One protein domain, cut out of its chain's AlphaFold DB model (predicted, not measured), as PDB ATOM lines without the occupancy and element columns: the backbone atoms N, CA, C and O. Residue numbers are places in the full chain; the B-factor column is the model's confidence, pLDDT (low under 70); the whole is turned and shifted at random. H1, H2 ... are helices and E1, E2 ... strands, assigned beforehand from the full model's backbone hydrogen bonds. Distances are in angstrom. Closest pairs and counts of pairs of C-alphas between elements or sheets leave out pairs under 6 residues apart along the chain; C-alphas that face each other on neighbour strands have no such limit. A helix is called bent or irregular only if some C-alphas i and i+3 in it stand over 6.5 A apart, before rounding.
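This is residues 9 to 134 of the 159 residues of an uncharacterized protein of Duganella fentianensis (UniProt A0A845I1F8). A small sheet of three parallel strands lies towards one end, with H3 on one face and the short H2 on the opposite face; the long H1 reaches from beside its edge strand E2 to H4. H4 and H5, side by side, make the other end, off the sheet. The printed part has 126 residues, in the order H1 E1 H2 E2 H3 E3 H4 H5, mostly helix; the sheet's order is E2 E1 E3. It is compact, radius of gyration of the C-alphas 14.2 A, spanning 43 by 31 by 22 A.

E1 is residues 33 to 37, 13.5 A; E2 53 to 55; E3 82 to 86, 13.2 A. H1, residues 9 to 30, 31.2 A, begins at C-alpha 9 (-21.153, -23.513, 42.534); it has a kink of 33 degrees near residue 24 and is irregular, C-alphas 26 and 29 being 8.0 A apart. H2 is 39 to 44, H3 63 to 76, 20.1 A, H4 103 to 112, and H5 124 to 133, ending at C-alpha 133 (-6.638, -22.519, 40.883).

E1 pairs with E3, N 34 to O 82 2.9 A, and with E2, N 54 to O 33 2.9 A. E1, H2, E2 is a strand-helix-strand unit, parallel neighbour strands with a helix between; E2, H3, E3 is a split one, with E1 between its strands; both crossovers are right-handed. H3 runs along E1, 8.4 A over the sheet. H1 touches H4 at a steep tilt of 38 degrees, C-alphas of Ile 14 and Ser 108 closest, 5.5 A. H4 touches H5 at a shallow 19 degrees, Leu 107 and Gly 130 closest, C-alphas 5.9 A. Every O i to N i+4 pair is within hydrogen-bond range in H2, H3, H4 and H5, and 16 of 18 in H1.

The C-alphas of Pro 51 and Glu 124 are farthest apart, 43.5 A. The printed part has no cut; E3 to H4 and H4 to H5 are long links. Mean pLDDT of the printed part is 91.7, with residue 120 under 70.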
ATOM      1  N   ALA A   9     -21.169 -24.708  41.692       86.06
ATOM      2  CA  ALA A   9     -21.153 -23.513  42.534       86.06
ATOM      3  C   ALA A   9     -19.842 -22.722  42.391       86.06
ATOM      4  O   ALA A   9     -19.871 -21.512  42.158       86.06
ATOM      5  N   LEU A  10     -18.696 -23.409  42.432       86.12
ATOM      6  CA  LEU A  10     -17.397 -22.786  42.199       86.12
ATOM      7  C   LEU A  10     -17.286 -22.235  40.775       86.12
ATOM      8  O   LEU A  10     -16.843 -21.103  40.599       86.12
ATOM      9  N   GLN A  11     -17.697 -23.004  39.762       88.56
ATOM     10  CA  GLN A  11     -17.662 -22.547  38.372       88.56
ATOM     11  C   GLN A  11     -18.482 -21.265  38.195       88.56
ATOM     12  O   GLN A  11     -18.012 -20.307  37.582       88.56
ATOM     13  N   ASN A  12     -19.677 -21.215  38.786       88.81
ATOM     14  CA  ASN A  12     -20.525 -20.030  38.763       88.81
ATOM     15  C   ASN A  12     -19.867 -18.847  39.479       88.81
ATOM     16  O   ASN A  12     -19.883 -17.741  38.943       88.81
ATOM     17  N   SER A  13     -19.246 -19.077  40.639       90.81
ATOM     18  CA  SER A  13     -18.504 -18.049  41.378       90.81
ATOM     19  C   SER A  13     -17.347 -17.480  40.555       90.81
ATOM     20  O   SER A  13     -17.234 -16.265  40.416       90.81
ATOM     21  N   ILE A  14     -16.535 -18.344  39.936       92.12
ATOM     22  CA  ILE A  14     -15.432 -17.937  39.055       92.12
ATOM     23  C   ILE A  14     -15.964 -17.074  37.909       92.12
ATOM     24  O   ILE A  14     -15.465 -15.975  37.689       92.12
ATOM     25  N   MET A  15     -17.002 -17.533  37.205       91.12
ATOM     26  CA  MET A  15     -17.555 -16.779  36.079       91.12
ATOM     27  C   MET A  15     -18.137 -15.435  36.516       91.12
ATOM     28  O   MET A  15     -17.953 -14.432  35.831       91.12
ATOM     29  N   PHE A  16     -18.827 -15.406  37.651       92.12
ATOM     30  CA  PHE A  16     -19.432 -14.199  38.192       92.12
ATOM     31  C   PHE A  16     -18.382 -13.163  38.616       92.12
ATOM     32  O   PHE A  16     -18.478 -11.990  38.253       92.12
ATOM     33  N   HIS A  17     -17.341 -13.591  39.329       94.25
ATOM     34  CA  HIS A  17     -16.242 -12.715  39.730       94.25
ATOM     35  C   HIS A  17     -15.407 -12.259  38.527       94.25
ATOM     36  O   HIS A  17     -15.016 -11.095  38.473       94.25
ATOM     37  N   ALA A  18     -15.207 -13.116  37.520       93.62
ATOM     38  CA  ALA A  18     -14.499 -12.762  36.291       93.62
ATOM     39  C   ALA A  18     -15.223 -11.666  35.496       93.62
ATOM     40  O   ALA A  18     -14.570 -10.772  34.953       93.62
ATOM     41  N   ILE A  19     -16.564 -11.696  35.469       93.19
ATOM     42  CA  ILE A  19     -17.382 -10.624  34.887       93.19
ATOM     43  C   ILE A  19     -17.101  -9.295  35.593       93.19
ATOM     44  O   ILE A  19     -16.770  -8.308  34.934       93.19
ATOM     45  N   LYS A  20     -17.182  -9.263  36.930       95.31
ATOM     46  CA  LYS A  20     -16.937  -8.035  37.702       95.31
ATOM     47  C   LYS A  20     -15.503  -7.537  37.539       95.31
ATOM     48  O   LYS A  20     -15.306  -6.349  37.316       95.31
ATOM     49  N   ARG A  21     -14.509  -8.424  37.583       95.25
ATOM     50  CA  ARG A  21     -13.097  -8.069  37.393       95.25
ATOM     51  C   ARG A  21     -12.832  -7.486  36.009       95.25
ATOM     52  O   ARG A  21     -12.183  -6.454  35.901       95.25
ATOM     53  N   THR A  22     -13.368  -8.115  34.963       93.88
ATOM     54  CA  THR A  22     -13.220  -7.633  33.581       93.88
ATOM     55  C   THR A  22     -13.874  -6.261  33.418       93.88
ATOM     56  O   THR A  22     -13.243  -5.345  32.901       93.88
ATOM     57  N   ALA A  23     -15.096  -6.083  33.929       94.06
ATOM     58  CA  ALA A  23     -15.791  -4.800  33.869       94.06
ATOM     59  C   ALA A  23     -15.068  -3.698  34.671       94.06
ATOM     60  O   ALA A  23     -14.994  -2.565  34.210       94.06
ATOM     61  N   LEU A  24     -14.512  -4.015  35.845       95.50
ATOM     62  CA  LEU A  24     -13.744  -3.058  36.648       95.50
ATOM     63  C   LEU A  24     -12.520  -2.545  35.876       95.50
ATOM     64  O   LEU A  24     -12.249  -1.350  35.875       95.50
ATOM     65  N   GLN A  25     -11.814  -3.442  35.186       94.25
ATOM     66  CA  GLN A  25     -10.642  -3.096  34.382       94.25
ATOM     67  C   GLN A  25     -10.998  -2.285  33.135       94.25
ATOM     68  O   GLN A  25     -10.288  -1.346  32.788       94.25
ATOM     69  N   GLU A  26     -12.090  -2.641  32.461       93.44
ATOM     70  CA  GLU A  26     -12.545  -1.969  31.244       93.44
ATOM     71  C   GLU A  26     -13.048  -0.548  31.533       93.44
ATOM     72  O   GLU A  26     -12.639   0.413  30.878       93.44
ATOM     73  N   PHE A  27     -13.886  -0.400  32.560       94.00
ATOM     74  CA  PHE A  27     -14.578   0.853  32.868       94.00
ATOM     75  C   PHE A  27     -13.927   1.650  34.000       94.00
ATOM     76  O   PHE A  27     -14.470   2.670  34.409       94.00
ATOM     77  N   GLY A  28     -12.762   1.233  34.508       94.62
ATOM     78  CA  GLY A  28     -12.144   1.800  35.715       94.62
ATOM     79  C   GLY A  28     -11.972   3.322  35.712       94.62
ATOM     80  O   GLY A  28     -12.105   3.980  36.743       94.62
ATOM     81  N   HIS A  29     -11.749   3.903  34.534       95.44
ATOM     82  CA  HIS A  29     -11.604   5.344  34.332       95.44
ATOM     83  C   HIS A  29     -12.921   6.137  34.458       95.44
ATOM     84  O   HIS A  29     -12.885   7.346  34.680       95.44
ATOM     85  N   GLU A  30     -14.073   5.476  34.345       96.06
ATOM     86  CA  GLU A  30     -15.412   6.071  34.471       96.06
ATOM     87  C   GLU A  30     -15.952   6.006  35.911       96.06
ATOM     88  O   GLU A  30     -16.965   6.630  36.246       96.06
ATOM     89  N   ILE A  31     -15.286   5.246  36.785       98.06
ATOM     90  CA  ILE A  31     -15.766   4.955  38.134       98.06
ATOM     91  C   ILE A  31     -15.350   6.069  39.093       98.06
ATOM     92  O   ILE A  31     -14.170   6.328  39.317       98.06
ATOM     93  N   SER A  32     -16.347   6.685  39.728       98.31
ATOM     94  CA  SER A  32     -16.161   7.653  40.814       98.31
ATOM     95  C   SER A  32     -16.737   7.189  42.154       98.31
ATOM     96  O   SER A  32     -16.360   7.707  43.208       98.31
ATOM     97  N   THR A  33     -17.639   6.208  42.125       98.62
ATOM     98  CA  THR A  33     -18.285   5.629  43.306       98.62
ATOM     99  C   THR A  33     -18.153   4.114  43.272       98.62
ATOM    100  O   THR A  33     -18.696   3.463  42.385       98.62
ATOM    101  N   LEU A  34     -17.458   3.541  44.245       98.62
ATOM    102  CA  LEU A  34     -17.370   2.095  44.389       98.62
ATOM    103  C   LEU A  34     -18.435   1.606  45.366       98.62
ATOM    104  O   LEU A  34     -18.619   2.191  46.433       98.62
ATOM    105  N   VAL A  35     -19.112   0.517  45.020       98.44
ATOM    106  CA  VAL A  35     -20.076  -0.147  45.895       98.44
ATOM    107  C   VAL A  35     -19.559  -1.535  46.242       98.44
ATOM    108  O   VAL A  35     -19.295  -2.334  45.349       98.44
ATOM    109  N   VAL A  36     -19.403  -1.819  47.532       98.06
ATOM    110  CA  VAL A  36     -18.894  -3.098  48.058       98.06
ATOM    111  C   VAL A  36     -19.813  -3.629  49.152       98.06
ATOM    112  O   VAL A  36     -20.572  -2.880  49.765       98.06
ATOM    113  N   GLY A  37     -19.761  -4.937  49.399       95.31
ATOM    114  CA  GLY A  37     -20.554  -5.605  50.430       95.31
ATOM    115  C   GLY A  37     -21.304  -6.825  49.907       95.31
ATOM    116  O   GLY A  37     -21.031  -7.324  48.819       95.31
ATOM    117  N   SER A  38     -22.242  -7.313  50.716       92.31
ATOM    118  CA  SER A  38     -22.923  -8.601  50.506       92.31
ATOM    119  C   SER A  38     -23.916  -8.626  49.330       92.31
ATOM    120  O   SER A  38     -24.123  -7.640  48.618       92.31
ATOM    121  N   SER A  39     -24.632  -9.747  49.199       91.00
ATOM    122  CA  SER A  39     -25.712  -9.961  48.226       91.00
ATOM    123  C   SER A  39     -26.800  -8.879  48.237       91.00
ATOM    124  O   SER A  39     -27.421  -8.633  47.206       91.00
ATOM    125  N   HIS A  40     -27.013  -8.180  49.358       91.06
ATOM    126  CA  HIS A  40     -27.939  -7.043  49.424       91.06
ATOM    127  C   HIS A  40     -27.552  -5.930  48.444       91.06
ATOM    128  O   HIS A  40     -28.418  -5.385  47.769       91.06
ATOM    129  N   GLY A  41     -26.258  -5.619  48.336       93.69
ATOM    130  CA  GLY A  41     -25.766  -4.655  47.357       93.69
ATOM    131  C   GLY A  41     -25.744  -5.242  45.951       93.69
ATOM    132  O   GLY A  41     -26.152  -4.575  45.004       93.69
ATOM    133  N   ASP A  42     -25.367  -6.516  45.805       92.88
ATOM    134  CA  ASP A  42     -25.315  -7.183  44.495       92.88
ATOM    135  C   ASP A  42     -26.692  -7.301  43.812       92.88
ATOM    136  O   ASP A  42     -26.797  -7.297  42.583       92.88
ATOM    137  N   CYS A  43     -27.760  -7.400  44.602       89.88
ATOM    138  CA  CYS A  43     -29.136  -7.428  44.111       89.88
ATOM    139  C   CYS A  43     -29.813  -6.051  44.146       89.88
ATOM    140  O   CYS A  43     -30.687  -5.791  43.325       89.88
ATOM    141  N   GLY A  44     -29.453  -5.194  45.104       91.12
ATOM    142  CA  GLY A  44     -30.185  -3.962  45.405       91.12
ATOM    143  C   GLY A  44     -29.621  -2.694  44.770       91.12
ATOM    144  O   GLY A  44     -30.345  -1.708  44.661       91.12
ATOM    145  N   PHE A  45     -28.355  -2.690  44.347       94.69
ATOM    146  CA  PHE A  45     -27.727  -1.509  43.762       94.69
ATOM    147  C   PHE A  45     -27.517  -1.693  42.256       94.69
ATOM    148  O   PHE A  45     -26.579  -2.369  41.834       94.69
ATOM    149  N   ASN A  46     -28.372  -1.078  41.436       94.44
ATOM    150  CA  ASN A  46     -28.183  -1.025  39.985       94.44
ATOM    151  C   ASN A  46     -27.512   0.313  39.590       94.44
ATOM    152  O   ASN A  46     -28.156   1.361  39.709       94.44
ATOM    153  N   PRO A  47     -26.256   0.295  39.097       95.69
ATOM    154  CA  PRO A  47     -25.530   1.488  38.657       95.69
ATOM    155  C   PRO A  47     -26.210   2.282  37.538       95.69
ATOM    156  O   PRO A  47     -25.913   3.461  37.371       95.69
ATOM    157  N   GLU A  48     -27.138   1.676  36.791       94.25
ATOM    158  CA  GLU A  48     -27.941   2.359  35.765       94.25
ATOM    159  C   GLU A  48     -28.673   3.589  36.328       94.25
ATOM    160  O   GLU A  48     -28.846   4.591  35.636       94.25
ATOM    161  N   PHE A  49     -29.041   3.549  37.612       95.19
ATOM    162  CA  PHE A  49     -29.740   4.640  38.296       95.19
ATOM    163  C   PHE A  49     -28.813   5.552  39.111       95.19
ATOM    164  O   PHE A  49     -29.284   6.494  39.748       95.19
ATOM    165  N   PHE A  50     -27.501   5.297  39.102       95.88
ATOM    166  CA  PHE A  50     -26.511   6.111  39.805       95.88
ATOM    167  C   PHE A  50     -25.229   6.234  38.958       95.88
ATOM    168  O   PHE A  50     -24.272   5.482  39.157       95.88
ATOM    169  N   PRO A  51     -25.189   7.163  37.986       95.75
ATOM    170  CA  PRO A  51     -24.080   7.273  37.039       95.75
ATOM    171  C   PRO A  51     -22.707   7.435  37.701       95.75
ATOM    172  O   PRO A  51     -22.558   8.109  38.722       95.75
ATOM    173  N   GLY A  52     -21.687   6.825  37.093       96.94
ATOM    174  CA  GLY A  52     -20.316   6.831  37.614       96.94
ATOM    175  C   GLY A  52     -20.118   5.955  38.855       96.94
ATOM    176  O   GLY A  52     -19.129   6.142  39.569       96.94
ATOM    177  N   SER A  53     -21.049   5.035  39.137       98.31
ATOM    178  CA  SER A  53     -20.872   3.995  40.151       98.31
ATOM    179  C   SER A  53     -20.571   2.628  39.557       98.31
ATOM    180  O   SER A  53     -20.902   2.345  38.409       98.31
ATOM    181  N   PHE A  54     -19.950   1.778  40.369       98.06
ATOM    182  CA  PHE A  54     -19.649   0.400  40.023       98.06
ATOM    183  C   PHE A  54     -20.029  -0.538  41.166       98.06
ATOM    184  O   PHE A  54     -19.622  -0.324  42.311       98.06
ATOM    185  N   ASN A  55     -20.794  -1.586  40.856       97.69
ATOM    186  CA  ASN A  55     -21.219  -2.588  41.826       97.69
ATOM    187  C   ASN A  55     -20.219  -3.751  41.897       97.69
ATOM    188  O   ASN A  55     -20.270  -4.694  41.103       97.69
ATOM    189  N   LEU A  56     -19.342  -3.703  42.899       97.31
ATOM    190  CA  LEU A  56     -18.385  -4.755  43.238       97.31
ATOM    191  C   LEU A  56     -18.875  -5.643  44.400       97.31
ATOM    192  O   LEU A  56     -18.109  -6.437  44.932       97.31
ATOM    193  N   CYS A  57     -20.149  -5.548  44.794       96.25
ATOM    194  CA  CYS A  57     -20.738  -6.465  45.768       96.25
ATOM    195  C   CYS A  57     -20.793  -7.892  45.223       96.25
ATOM    196  O   CYS A  57     -20.986  -8.104  44.026       96.25
ATOM    197  N   THR A  58     -20.689  -8.879  46.103       93.31
ATOM    198  CA  THR A  58     -20.766 -10.302  45.754       93.31
ATOM    199  C   THR A  58     -21.556 -11.080  46.807       93.31
ATOM    200  O   THR A  58     -21.900 -10.560  47.873       93.31
ATOM    201  N   SER A  59     -21.912 -12.328  46.492       89.56
ATOM    202  CA  SER A  59     -22.611 -13.191  47.452       89.56
ATOM    203  C   SER A  59     -21.716 -13.475  48.656       89.56
ATOM    204  O   SER A  59     -20.528 -13.742  48.501       89.56
ATOM    205  N   SER A  60     -22.296 -13.364  49.852       88.62
ATOM    206  CA  SER A  60     -21.639 -13.634  51.141       88.62
ATOM    207  C   SER A  60     -20.345 -12.861  51.421       88.62
ATOM    208  O   SER A  60     -19.613 -13.191  52.351       88.62
ATOM    209  N   GLN A  61     -20.099 -11.778  50.680       93.62
ATOM    210  CA  GLN A  61     -18.977 -10.880  50.912       93.62
ATOM    211  C   GLN A  61     -19.020 -10.298  52.328       93.62
ATOM    212  O   GLN A  61     -19.969  -9.596  52.702       93.62
ATOM    213  N   ASP A  62     -17.975 -10.578  53.099       94.12
ATOM    214  CA  ASP A  62     -17.785 -10.044  54.441       94.12
ATOM    215  C   ASP A  62     -17.029  -8.699  54.416       94.12
ATOM    216  O   ASP A  62     -16.711  -8.135  53.358       94.12
ATOM    217  N   LEU A  63     -16.763  -8.143  55.601       94.75
ATOM    218  CA  LEU A  63     -16.011  -6.894  55.726       94.75
ATOM    219  C   LEU A  63     -14.555  -7.018  55.258       94.75
ATOM    220  O   LEU A  63     -14.034  -6.062  54.686       94.75
ATOM    221  N   LYS A  64     -13.912  -8.172  55.473       94.69
ATOM    222  CA  LYS A  64     -12.522  -8.411  55.065       94.69
ATOM    223  C   LYS A  64     -12.409  -8.332  53.546       94.69
ATOM    224  O   LYS A  64     -11.646  -7.519  53.032       94.69
ATOM    225  N   PHE A  65     -13.223  -9.097  52.822       96.06
ATOM    226  CA  PHE A  65     -13.243  -9.065  51.361       96.06
ATOM    227  C   PHE A  65     -13.720  -7.718  50.818       96.06
ATOM    228  O   PHE A  65     -13.219  -7.272  49.794       96.06
ATOM    229  N   SER A  66     -14.622  -7.018  51.514       97.06
ATOM    230  CA  SER A  66     -14.999  -5.651  51.127       97.06
ATOM    231  C   SER A  66     -13.837  -4.661  51.211       97.06
ATOM    232  O   SER A  66     -13.700  -3.842  50.305       97.06
ATOM    233  N   SER A  67     -12.995  -4.748  52.248       96.88
ATOM    234  CA  SER A  67     -11.791  -3.911  52.373       96.88
ATOM    235  C   SER A  67     -10.782  -4.223  51.274       96.88
ATOM    236  O   SER A  67     -10.353  -3.324  50.560       96.88
ATOM    237  N   LEU A  68     -10.468  -5.506  51.080       97.50
ATOM    238  CA  LEU A  68      -9.475  -5.946  50.094       97.50
ATOM    239  C   LEU A  68      -9.889  -5.593  48.660       97.50
ATOM    240  O   LEU A  68      -9.080  -5.119  47.868       97.50
ATOM    241  N   LEU A  69     -11.170  -5.776  48.325       97.81
ATOM    242  CA  LEU A  69     -11.699  -5.392  47.017       97.81
ATOM    243  C   LEU A  69     -11.700  -3.875  46.821       97.81
ATOM    244  O   LEU A  69     -11.452  -3.415  45.709       97.81
ATOM    245  N   TYR A  70     -11.959  -3.097  47.876       98.00
ATOM    246  CA  TYR A  70     -11.820  -1.644  47.823       98.00
ATOM    247  C   TYR A  70     -10.370  -1.235  47.541       98.00
ATOM    248  O   TYR A  70     -10.143  -0.473  46.605       98.00
ATOM    249  N   GLU A  71      -9.408  -1.777  48.290       97.38
ATOM    250  CA  GLU A  71      -7.975  -1.510  48.110       97.38
ATOM    251  C   GLU A  71      -7.532  -1.832  46.677       97.38
ATOM    252  O   GLU A  71      -6.971  -0.975  45.993       97.38
ATOM    253  N   LYS A  72      -7.906  -3.006  46.158       96.44
ATOM    254  CA  LYS A  72      -7.582  -3.383  44.778       96.44
ATOM    255  C   LYS A  72      -8.259  -2.489  43.737       96.44
ATOM    256  O   LYS A  72      -7.676  -2.184  42.697       96.44
ATOM    257  N   ALA A  73      -9.498  -2.074  43.985       97.00
ATOM    258  CA  ALA A  73     -10.231  -1.223  43.057       97.00
ATOM    259  C   ALA A  73      -9.633   0.185  42.973       97.00
ATOM    260  O   ALA A  73      -9.527   0.716  41.869       97.00
ATOM    261  N   VAL A  74      -9.207   0.784  44.093       96.31
ATOM    262  CA  VAL A  74      -8.611   2.133  44.076       96.31
ATOM    263  C   VAL A  74      -7.236   2.172  43.411       96.31
ATOM    264  O   VAL A  74      -6.884   3.195  42.830       96.31
ATOM    265  N   GLU A  75      -6.490   1.063  43.408       94.50
ATOM    266  CA  GLU A  75      -5.254   0.931  42.621       94.50
ATOM    267  C   GLU A  75      -5.517   0.997  41.108       94.50
ATOM    268  O   GLU A  75      -4.714   1.547  40.355       94.50
ATOM    269  N   GLN A  76      -6.646   0.445  40.654       92.75
ATOM    270  CA  GLN A  76      -7.000   0.347  39.231       92.75
ATOM    271  C   GLN A  76      -7.835   1.535  38.737       92.75
ATOM    272  O   GLN A  76      -7.824   1.858  37.549       92.75
ATOM    273  N   CYS A  77      -8.567   2.183  39.642       96.44
ATOM    274  CA  CYS A  77      -9.576   3.188  39.326       96.44
ATOM    275  C   CYS A  77      -9.285   4.480  40.113       96.44
ATOM    276  O   CYS A  77      -9.914   4.738  41.144       96.44
ATOM    277  N   PRO A  78      -8.359   5.337  39.640       93.88
ATOM    278  CA  PRO A  78      -7.924   6.526  40.380       93.88
ATOM    279  C   PRO A  78      -9.019   7.596  40.540       93.88
ATOM    280  O   PRO A  78      -8.849   8.542  41.305       93.88
ATOM    281  N   GLY A  79     -10.135   7.475  39.812       96.81
ATOM    282  CA  GLY A  79     -11.286   8.377  39.907       96.81
ATOM    283  C   GLY A  79     -12.202   8.120  41.107       96.81
ATOM    284  O   GLY A  79     -13.068   8.957  41.389       96.81
ATOM    285  N   ILE A  80     -12.030   6.998  41.822       98.38
ATOM    286  CA  ILE A  80     -12.857   6.649  42.982       98.38
ATOM    287  C   ILE A  80     -12.685   7.707  44.077       98.38
ATOM    288  O   ILE A  80     -11.593   7.954  44.578       98.38
ATOM    289  N   ARG A  81     -13.806   8.305  44.479       97.50
ATOM    290  CA  ARG A  81     -13.887   9.313  45.550       97.50
ATOM    291  C   ARG A  81     -14.985   9.024  46.569       97.50
ATOM    292  O   ARG A  81     -14.990   9.616  47.641       97.50
ATOM    293  N   ASN A  82     -15.909   8.123  46.233       98.31
ATOM    294  CA  ASN A  82     -17.000   7.701  47.100       98.31
ATOM    295  C   ASN A  82     -16.967   6.182  47.286       98.31
ATOM    296  O   ASN A  82     -16.741   5.441  46.327       98.31
ATOM    297  N   LEU A  83     -17.279   5.732  48.500       98.25
ATOM    298  CA  LEU A  83     -17.471   4.327  48.839       98.25
ATOM    299  C   LEU A  83     -18.871   4.140  49.428       98.25
ATOM    300  O   LEU A  83     -19.236   4.821  50.385       98.25
ATOM    301  N   ILE A  84     -19.639   3.206  48.876       98.19
ATOM    302  CA  ILE A  84     -20.905   2.740  49.446       98.19
ATOM    303  C   ILE A  84     -20.678   1.322  49.961       98.19
ATOM    304  O   ILE A  84     -20.412   0.405  49.185       98.19
ATOM    305  N   LEU A  85     -20.792   1.141  51.275       97.19
ATOM    306  CA  LEU A  85     -20.639  -0.155  51.926       97.19
ATOM    307  C   LEU A  85     -22.010  -0.717  52.308       97.19
ATOM    308  O   LEU A  85     -22.692  -0.184  53.183       97.19
ATOM    309  N   PHE A  86     -22.389  -1.833  51.690       95.25
ATOM    310  CA  PHE A  86     -23.552  -2.612  52.098       95.25
ATOM    311  C   PHE A  86     -23.202  -3.480  53.305       95.25
ATOM    312  O   PHE A  86     -22.609  -4.552  53.181       95.25
ATOM    313  N   TYR A  87     -23.612  -3.001  54.476       89.56
ATOM    314  CA  TYR A  87     -23.397  -3.641  55.767       89.56
ATOM    315  C   TYR A  87     -24.721  -4.107  56.378       89.56
ATOM    316  O   TYR A  87     -25.729  -3.404  56.307       89.56
ATOM    317  N   SER A  88     -24.725  -5.289  56.990       84.06
ATOM    318  CA  SER A  88     -25.902  -5.867  57.644       84.06
ATOM    319  C   SER A  88     -25.557  -6.403  59.032       84.06
ATOM    320  O   SER A  88     -24.389  -6.524  59.394       84.06
ATOM    321  N   VAL A  89     -26.576  -6.801  59.794       84.31
ATOM    322  CA  VAL A  89     -26.393  -7.462  61.099       84.31
ATOM    323  C   VAL A  89     -25.628  -8.788  61.011       84.31
ATOM    324  O   VAL A  89     -25.090  -9.232  62.018       84.31
ATOM    325  N   PHE A  90     -25.544  -9.396  59.823       80.00
ATOM    326  CA  PHE A  90     -24.777 -10.621  59.570       80.00
ATOM    327  C   PHE A  90     -23.328 -10.350  59.151       80.00
ATOM    328  O   PHE A  90     -22.532 -11.275  59.053       80.00
ATOM    329  N   SER A  91     -22.977  -9.096  58.864       80.25
ATOM    330  CA  SER A  91     -21.633  -8.719  58.428       80.25
ATOM    331  C   SER A  91     -20.572  -8.810  59.538       80.25
ATOM    332  O   SER A  91     -19.490  -9.323  59.250       80.25
ATOM    333  N   PRO A  92     -20.807  -8.354  60.788       82.25
ATOM    334  CA  PRO A  92     -19.819  -8.524  61.848       82.25
ATOM    335  C   PRO A  92     -19.734  -9.987  62.298       82.25
ATOM    336  O   PRO A  92     -20.743 -10.619  62.598       82.25
ATOM    337  N   GLY A  93     -18.509 -10.513  62.371       84.06
ATOM    338  CA  GLY A  93     -18.238 -11.894  62.781       84.06
ATOM    339  C   GLY A  93     -18.378 -12.935  61.666       84.06
ATOM    340  O   GLY A  93     -17.996 -14.083  61.881       84.06
ATOM    341  N   SER A  94     -18.864 -12.548  60.479       88.00
ATOM    342  CA  SER A  94     -18.781 -13.403  59.295       88.00
ATOM    343  C   SER A  94     -17.341 -13.466  58.792       88.00
ATOM    344  O   SER A  94     -16.664 -12.441  58.706       88.00
ATOM    345  N   VAL A  95     -16.890 -14.679  58.480       91.31
ATOM    346  CA  VAL A  95     -15.564 -14.963  57.931       91.31
ATOM    347  C   VAL A  95     -15.762 -15.889  56.738       91.31
ATOM    348  O   VAL A  95     -15.958 -17.094  56.908       91.31
ATOM    349  N   LEU A  96     -15.753 -15.322  55.532       91.31
ATOM    350  CA  LEU A  96     -16.115 -16.018  54.297       91.31
ATOM    351  C   LEU A  96     -15.236 -17.249  54.056       91.31
ATOM    352  O   LEU A  96     -15.752 -18.304  53.692       91.31
ATOM    353  N   GLU A  97     -13.930 -17.157  54.330       90.62
ATOM    354  CA  GLU A  97     -13.019 -18.299  54.178       90.62
ATOM    355  C   GLU A  97     -13.338 -19.481  55.112       90.62
ATOM    356  O   GLU A  97     -12.968 -20.613  54.811       90.62
ATOM    357  N   LYS A  98     -14.059 -19.243  56.216       88.88
ATOM    358  CA  LYS A  98     -14.482 -20.276  57.178       88.88
ATOM    359  C   LYS A  98     -15.918 -20.749  56.946       88.88
ATOM    360  O   LYS A  98     -16.425 -21.555  57.725       88.88
ATOM    361  N   SER A  99     -16.591 -20.260  55.900       88.00
ATOM    362  CA  SER A  99     -17.939 -20.714  55.564       88.00
ATOM    363  C   SER A  99     -17.908 -22.164  55.066       88.00
ATOM    364  O   SER A  99     -17.244 -22.444  54.070       88.00
ATOM    365  N   PRO A 100     -18.663 -23.092  55.676       83.38
ATOM    366  CA  PRO A 100     -18.662 -24.496  55.262       83.38
ATOM    367  C   PRO A 100     -19.278 -24.717  53.873       83.38
ATOM    368  O   PRO A 100     -19.079 -25.771  53.277       83.38
ATOM    369  N   SER A 101     -20.056 -23.755  53.370       85.12
ATOM    370  CA  SER A 101     -20.792 -23.887  52.111       85.12
ATOM    371  C   SER A 101     -20.458 -22.829  51.070       85.12
ATOM    372  O   SER A 101     -20.942 -22.955  49.955       85.12
ATOM    373  N   GLU A 102     -19.696 -21.783  51.402       88.50
ATOM    374  CA  GLU A 102     -19.502 -20.617  50.517       88.50
ATOM    375  C   GLU A 102     -18.046 -20.146  50.424       88.50
ATOM    376  O   GLU A 102     -17.747 -19.151  49.763       88.50
ATOM    377  N   ASN A 103     -17.112 -20.866  51.040       89.75
ATOM    378  CA  ASN A 103     -15.696 -20.509  51.038       89.75
ATOM    379  C   ASN A 103     -15.041 -20.509  49.639       89.75
ATOM    380  O   ASN A 103     -14.019 -19.858  49.427       89.75
ATOM    381  N   TYR A 104     -15.660 -21.139  48.638       88.31
ATOM    382  CA  TYR A 104     -15.247 -21.036  47.238       88.31
ATOM    383  C   TYR A 104     -15.338 -19.597  46.691       88.31
ATOM    384  O   TYR A 104     -14.620 -19.247  45.744       88.31
ATOM    385  N   HIS A 105     -16.182 -18.738  47.278       92.81
ATOM    386  CA  HIS A 105     -16.194 -17.315  46.946       92.81
ATOM    387  C   HIS A 105     -14.880 -16.655  47.366       92.81
ATOM    388  O   HIS A 105     -14.283 -15.964  46.546       92.81
ATOM    389  N   ALA A 106     -14.376 -16.940  48.573       93.81
ATOM    390  CA  ALA A 106     -13.082 -16.437  49.042       93.81
ATOM    391  C   ALA A 106     -11.936 -16.853  48.107       93.81
ATOM    392  O   ALA A 106     -11.147 -16.006  47.694       93.81
ATOM    393  N   LEU A 107     -11.896 -18.130  47.710       92.19
ATOM    394  CA  LEU A 107     -10.879 -18.659  46.795       92.19
ATOM    395  C   LEU A 107     -10.903 -17.953  45.432       92.19
ATOM    396  O   LEU A 107      -9.883 -17.473  44.948       92.19
ATOM    397  N   SER A 108     -12.082 -17.857  44.816       93.25
ATOM    398  CA  SER A 108     -12.213 -17.233  43.494       93.25
ATOM    399  C   SER A 108     -11.990 -15.719  43.519       93.25
ATOM    400  O   SER A 108     -11.407 -15.197  42.573       93.25
ATOM    401  N   LEU A 109     -12.409 -15.014  44.576       95.44
ATOM    402  CA  LEU A 109     -12.105 -13.591  44.762       95.44
ATOM    403  C   LEU A 109     -10.603 -13.361  44.910       95.44
ATOM    404  O   LEU A 109     -10.063 -12.487  44.238       95.44
ATOM    405  N   ASN A 110      -9.944 -14.158  45.756       94.75
ATOM    406  CA  ASN A 110      -8.512 -14.042  46.004       94.75
ATOM    407  C   ASN A 110      -7.699 -14.143  44.716       94.75
ATOM    408  O   ASN A 110      -6.840 -13.303  44.472       94.75
ATOM    409  N   GLU A 111      -8.015 -15.134  43.885       93.31
ATOM    410  CA  GLU A 111      -7.311 -15.350  42.626       93.31
ATOM    411  C   GLU A 111      -7.654 -14.305  41.568       93.31
ATOM    412  O   GLU A 111      -6.761 -13.708  40.981       93.31
ATOM    413  N   LEU A 112      -8.940 -14.043  41.312       94.94
ATOM    414  CA  LEU A 112      -9.326 -13.165  40.202       94.94
ATOM    415  C   LEU A 112      -8.952 -11.700  40.443       94.94
ATOM    416  O   LEU A 112      -8.648 -10.983  39.487       94.94
ATOM    417  N   PHE A 113      -8.989 -11.258  41.700       95.31
ATOM    418  CA  PHE A 113      -8.624  -9.897  42.083       95.31
ATOM    419  C   PHE A 113      -7.202  -9.787  42.626       95.31
ATOM    420  O   PHE A 113      -6.806  -8.680  42.973       95.31
ATOM    421  N   ASP A 114      -6.428 -10.877  42.662       94.12
ATOM    422  CA  ASP A 114      -5.045 -10.872  43.148       94.12
ATOM    423  C   ASP A 114      -4.943 -10.198  44.532       94.12
ATOM    424  O   ASP A 114      -4.307  -9.153  44.709       94.12
ATOM    425  N   LEU A 115      -5.686 -10.759  45.500       94.25
ATOM    426  CA  LEU A 115      -5.796 -10.226  46.868       94.25
ATOM    427  C   LEU A 115      -4.665 -10.706  47.793       94.25
ATOM    428  O   LEU A 115      -4.565 -10.235  48.923       94.25
ATOM    429  N   GLY A 116      -3.826 -11.642  47.336       91.44
ATOM    430  CA  GLY A 116      -2.627 -12.083  48.054       91.44
ATOM    431  C   GLY A 116      -2.885 -12.813  49.377       91.44
ATOM    432  O   GLY A 116      -1.998 -12.857  50.225       91.44
ATOM    433  N   LEU A 117      -4.083 -13.368  49.583       90.62
ATOM    434  CA  LEU A 117      -4.400 -14.147  50.777       90.62
ATOM    435  C   LEU A 117      -3.863 -15.573  50.661       90.62
ATOM    436  O   LEU A 117      -4.024 -16.230  49.628       90.62
ATOM    437  N   ASP A 118      -3.331 -16.068  51.774       86.44
ATOM    438  CA  ASP A 118      -3.058 -17.482  51.996       86.44
ATOM    439  C   ASP A 118      -4.093 -18.044  52.979       86.44
ATOM    440  O   ASP A 118      -4.399 -17.445  54.015       86.44
ATOM    441  N   PHE A 119      -4.675 -19.190  52.635       82.50
ATOM    442  CA  PHE A 119      -5.761 -19.802  53.394       82.50
ATOM    443  C   PHE A 119      -5.270 -21.046  54.146       82.50
ATOM    444  O   PHE A 119      -5.542 -22.180  53.750       82.50
ATOM    445  N   GLU A 120      -4.510 -20.827  55.220       69.81
ATOM    446  CA  GLU A 120      -3.875 -21.901  56.003       69.81
ATOM    447  C   GLU A 120      -4.878 -22.724  56.840       69.81
ATOM    448  O   GLU A 120      -4.654 -23.909  57.069       69.81
ATOM    449  N   ASP A 121      -6.014 -22.128  57.222       71.50
ATOM    450  CA  ASP A 121      -7.012 -22.720  58.135       71.50
ATOM    451  C   ASP A 121      -8.275 -23.264  57.429       71.50
ATOM    452  O   ASP A 121      -9.347 -23.360  58.037       71.50
ATOM    453  N   MET A 122      -8.202 -23.564  56.132       81.19
ATOM    454  CA  MET A 122      -9.330 -24.155  55.402       81.19
ATOM    455  C   MET A 122      -9.350 -25.684  55.502       81.19
ATOM    456  O   MET A 122      -8.363 -26.321  55.862       81.19
ATOM    457  N   ASP A 123     -10.493 -26.289  55.171       82.38
ATOM    458  CA  ASP A 123     -10.573 -27.739  55.007       82.38
ATOM    459  C   ASP A 123      -9.670 -28.225  53.854       82.38
ATOM    460  O   ASP A 123      -9.372 -27.480  52.916       82.38
ATOM    461  N   GLU A 124      -9.273 -29.502  53.892       81.19
ATOM    462  CA  GLU A 124      -8.346 -30.095  52.916       81.19
ATOM    463  C   GLU A 124      -8.796 -29.915  51.458       81.19
ATOM    464  O   GLU A 124      -7.961 -29.727  50.570       81.19
ATOM    465  N   THR A 125     -10.108 -29.949  51.198       80.31
ATOM    466  CA  THR A 125     -10.654 -29.806  49.840       80.31
ATOM    467  C   THR A 125     -10.451 -28.384  49.338       80.31
ATOM    468  O   THR A 125     -10.020 -28.179  48.204       80.31
ATOM    469  N   SER A 126     -10.715 -27.400  50.188       82.38
ATOM    470  CA  SER A 126     -10.555 -25.982  49.881       82.38
ATOM    471  C   SER A 126      -9.088 -25.575  49.743       82.38
ATOM    472  O   SER A 126      -8.745 -24.861  48.800       82.38
ATOM    473  N   THR A 127      -8.200 -26.084  50.603       83.00
ATOM    474  CA  THR A 127      -6.746 -25.881  50.473       83.00
ATOM    475  C   THR A 127      -6.227 -26.473  49.166       83.00
ATOM    476  O   THR A 127      -5.514 -25.805  48.411       83.00
ATOM    477  N   TRP A 128      -6.618 -27.714  48.856       81.81
ATOM    478  CA  TRP A 128      -6.262 -28.356  47.596       81.81
ATOM    479  C   TRP A 128      -6.780 -27.559  46.399       81.81
ATOM    480  O   TRP A 128      -6.045 -27.334  45.435       81.81
ATOM    481  N   LEU A 129      -8.026 -27.092  46.463       82.75
ATOM    482  CA  LEU A 129      -8.629 -26.306  45.400       82.75
ATOM    483  C   LEU A 129      -7.892 -24.983  45.189       82.75
ATOM    484  O   LEU A 129      -7.534 -24.692  44.051       82.75
ATOM    485  N   GLY A 130      -7.618 -24.232  46.260       84.19
ATOM    486  CA  GLY A 130      -6.842 -22.991  46.225       84.19
ATOM    487  C   GLY A 130      -5.503 -23.179  45.510       84.19
ATOM    488  O   GLY A 130      -5.207 -22.476  44.547       84.19
ATOM    489  N   ALA A 131      -4.750 -24.219  45.881       84.19
ATOM    490  CA  ALA A 131      -3.489 -24.559  45.220       84.19
ATOM    491  C   ALA A 131      -3.654 -24.898  43.724       84.19
ATOM    492  O   ALA A 131      -2.763 -24.622  42.923       84.19
ATOM    493  N   ASN A 132      -4.789 -25.483  43.332       84.12
ATOM    494  CA  ASN A 132      -5.056 -25.887  41.952       84.12
ATOM    495  C   ASN A 132      -5.644 -24.782  41.071       84.12
ATOM    496  O   ASN A 132      -5.621 -24.953  39.851       84.12
ATOM    497  N   ILE A 133      -6.165 -23.690  41.639       86.88
ATOM    498  CA  ILE A 133      -6.638 -22.519  40.883       86.88
ATOM    499  C   ILE A 133      -5.604 -21.387  40.833       86.88
ATOM    500  O   ILE A 133      -5.697 -20.544  39.937       86.88
ATOM    501  N   LYS A 134      -4.610 -21.398  41.736       87.19
ATOM    502  CA  LYS A 134      -3.621 -20.326  41.883       87.19
ATOM    503  C   LYS A 134      -2.912 -19.979  40.577       87.19
ATOM    504  O   LYS A 134      -2.300 -20.848  39.956       87.19
TER     505      LYS A 134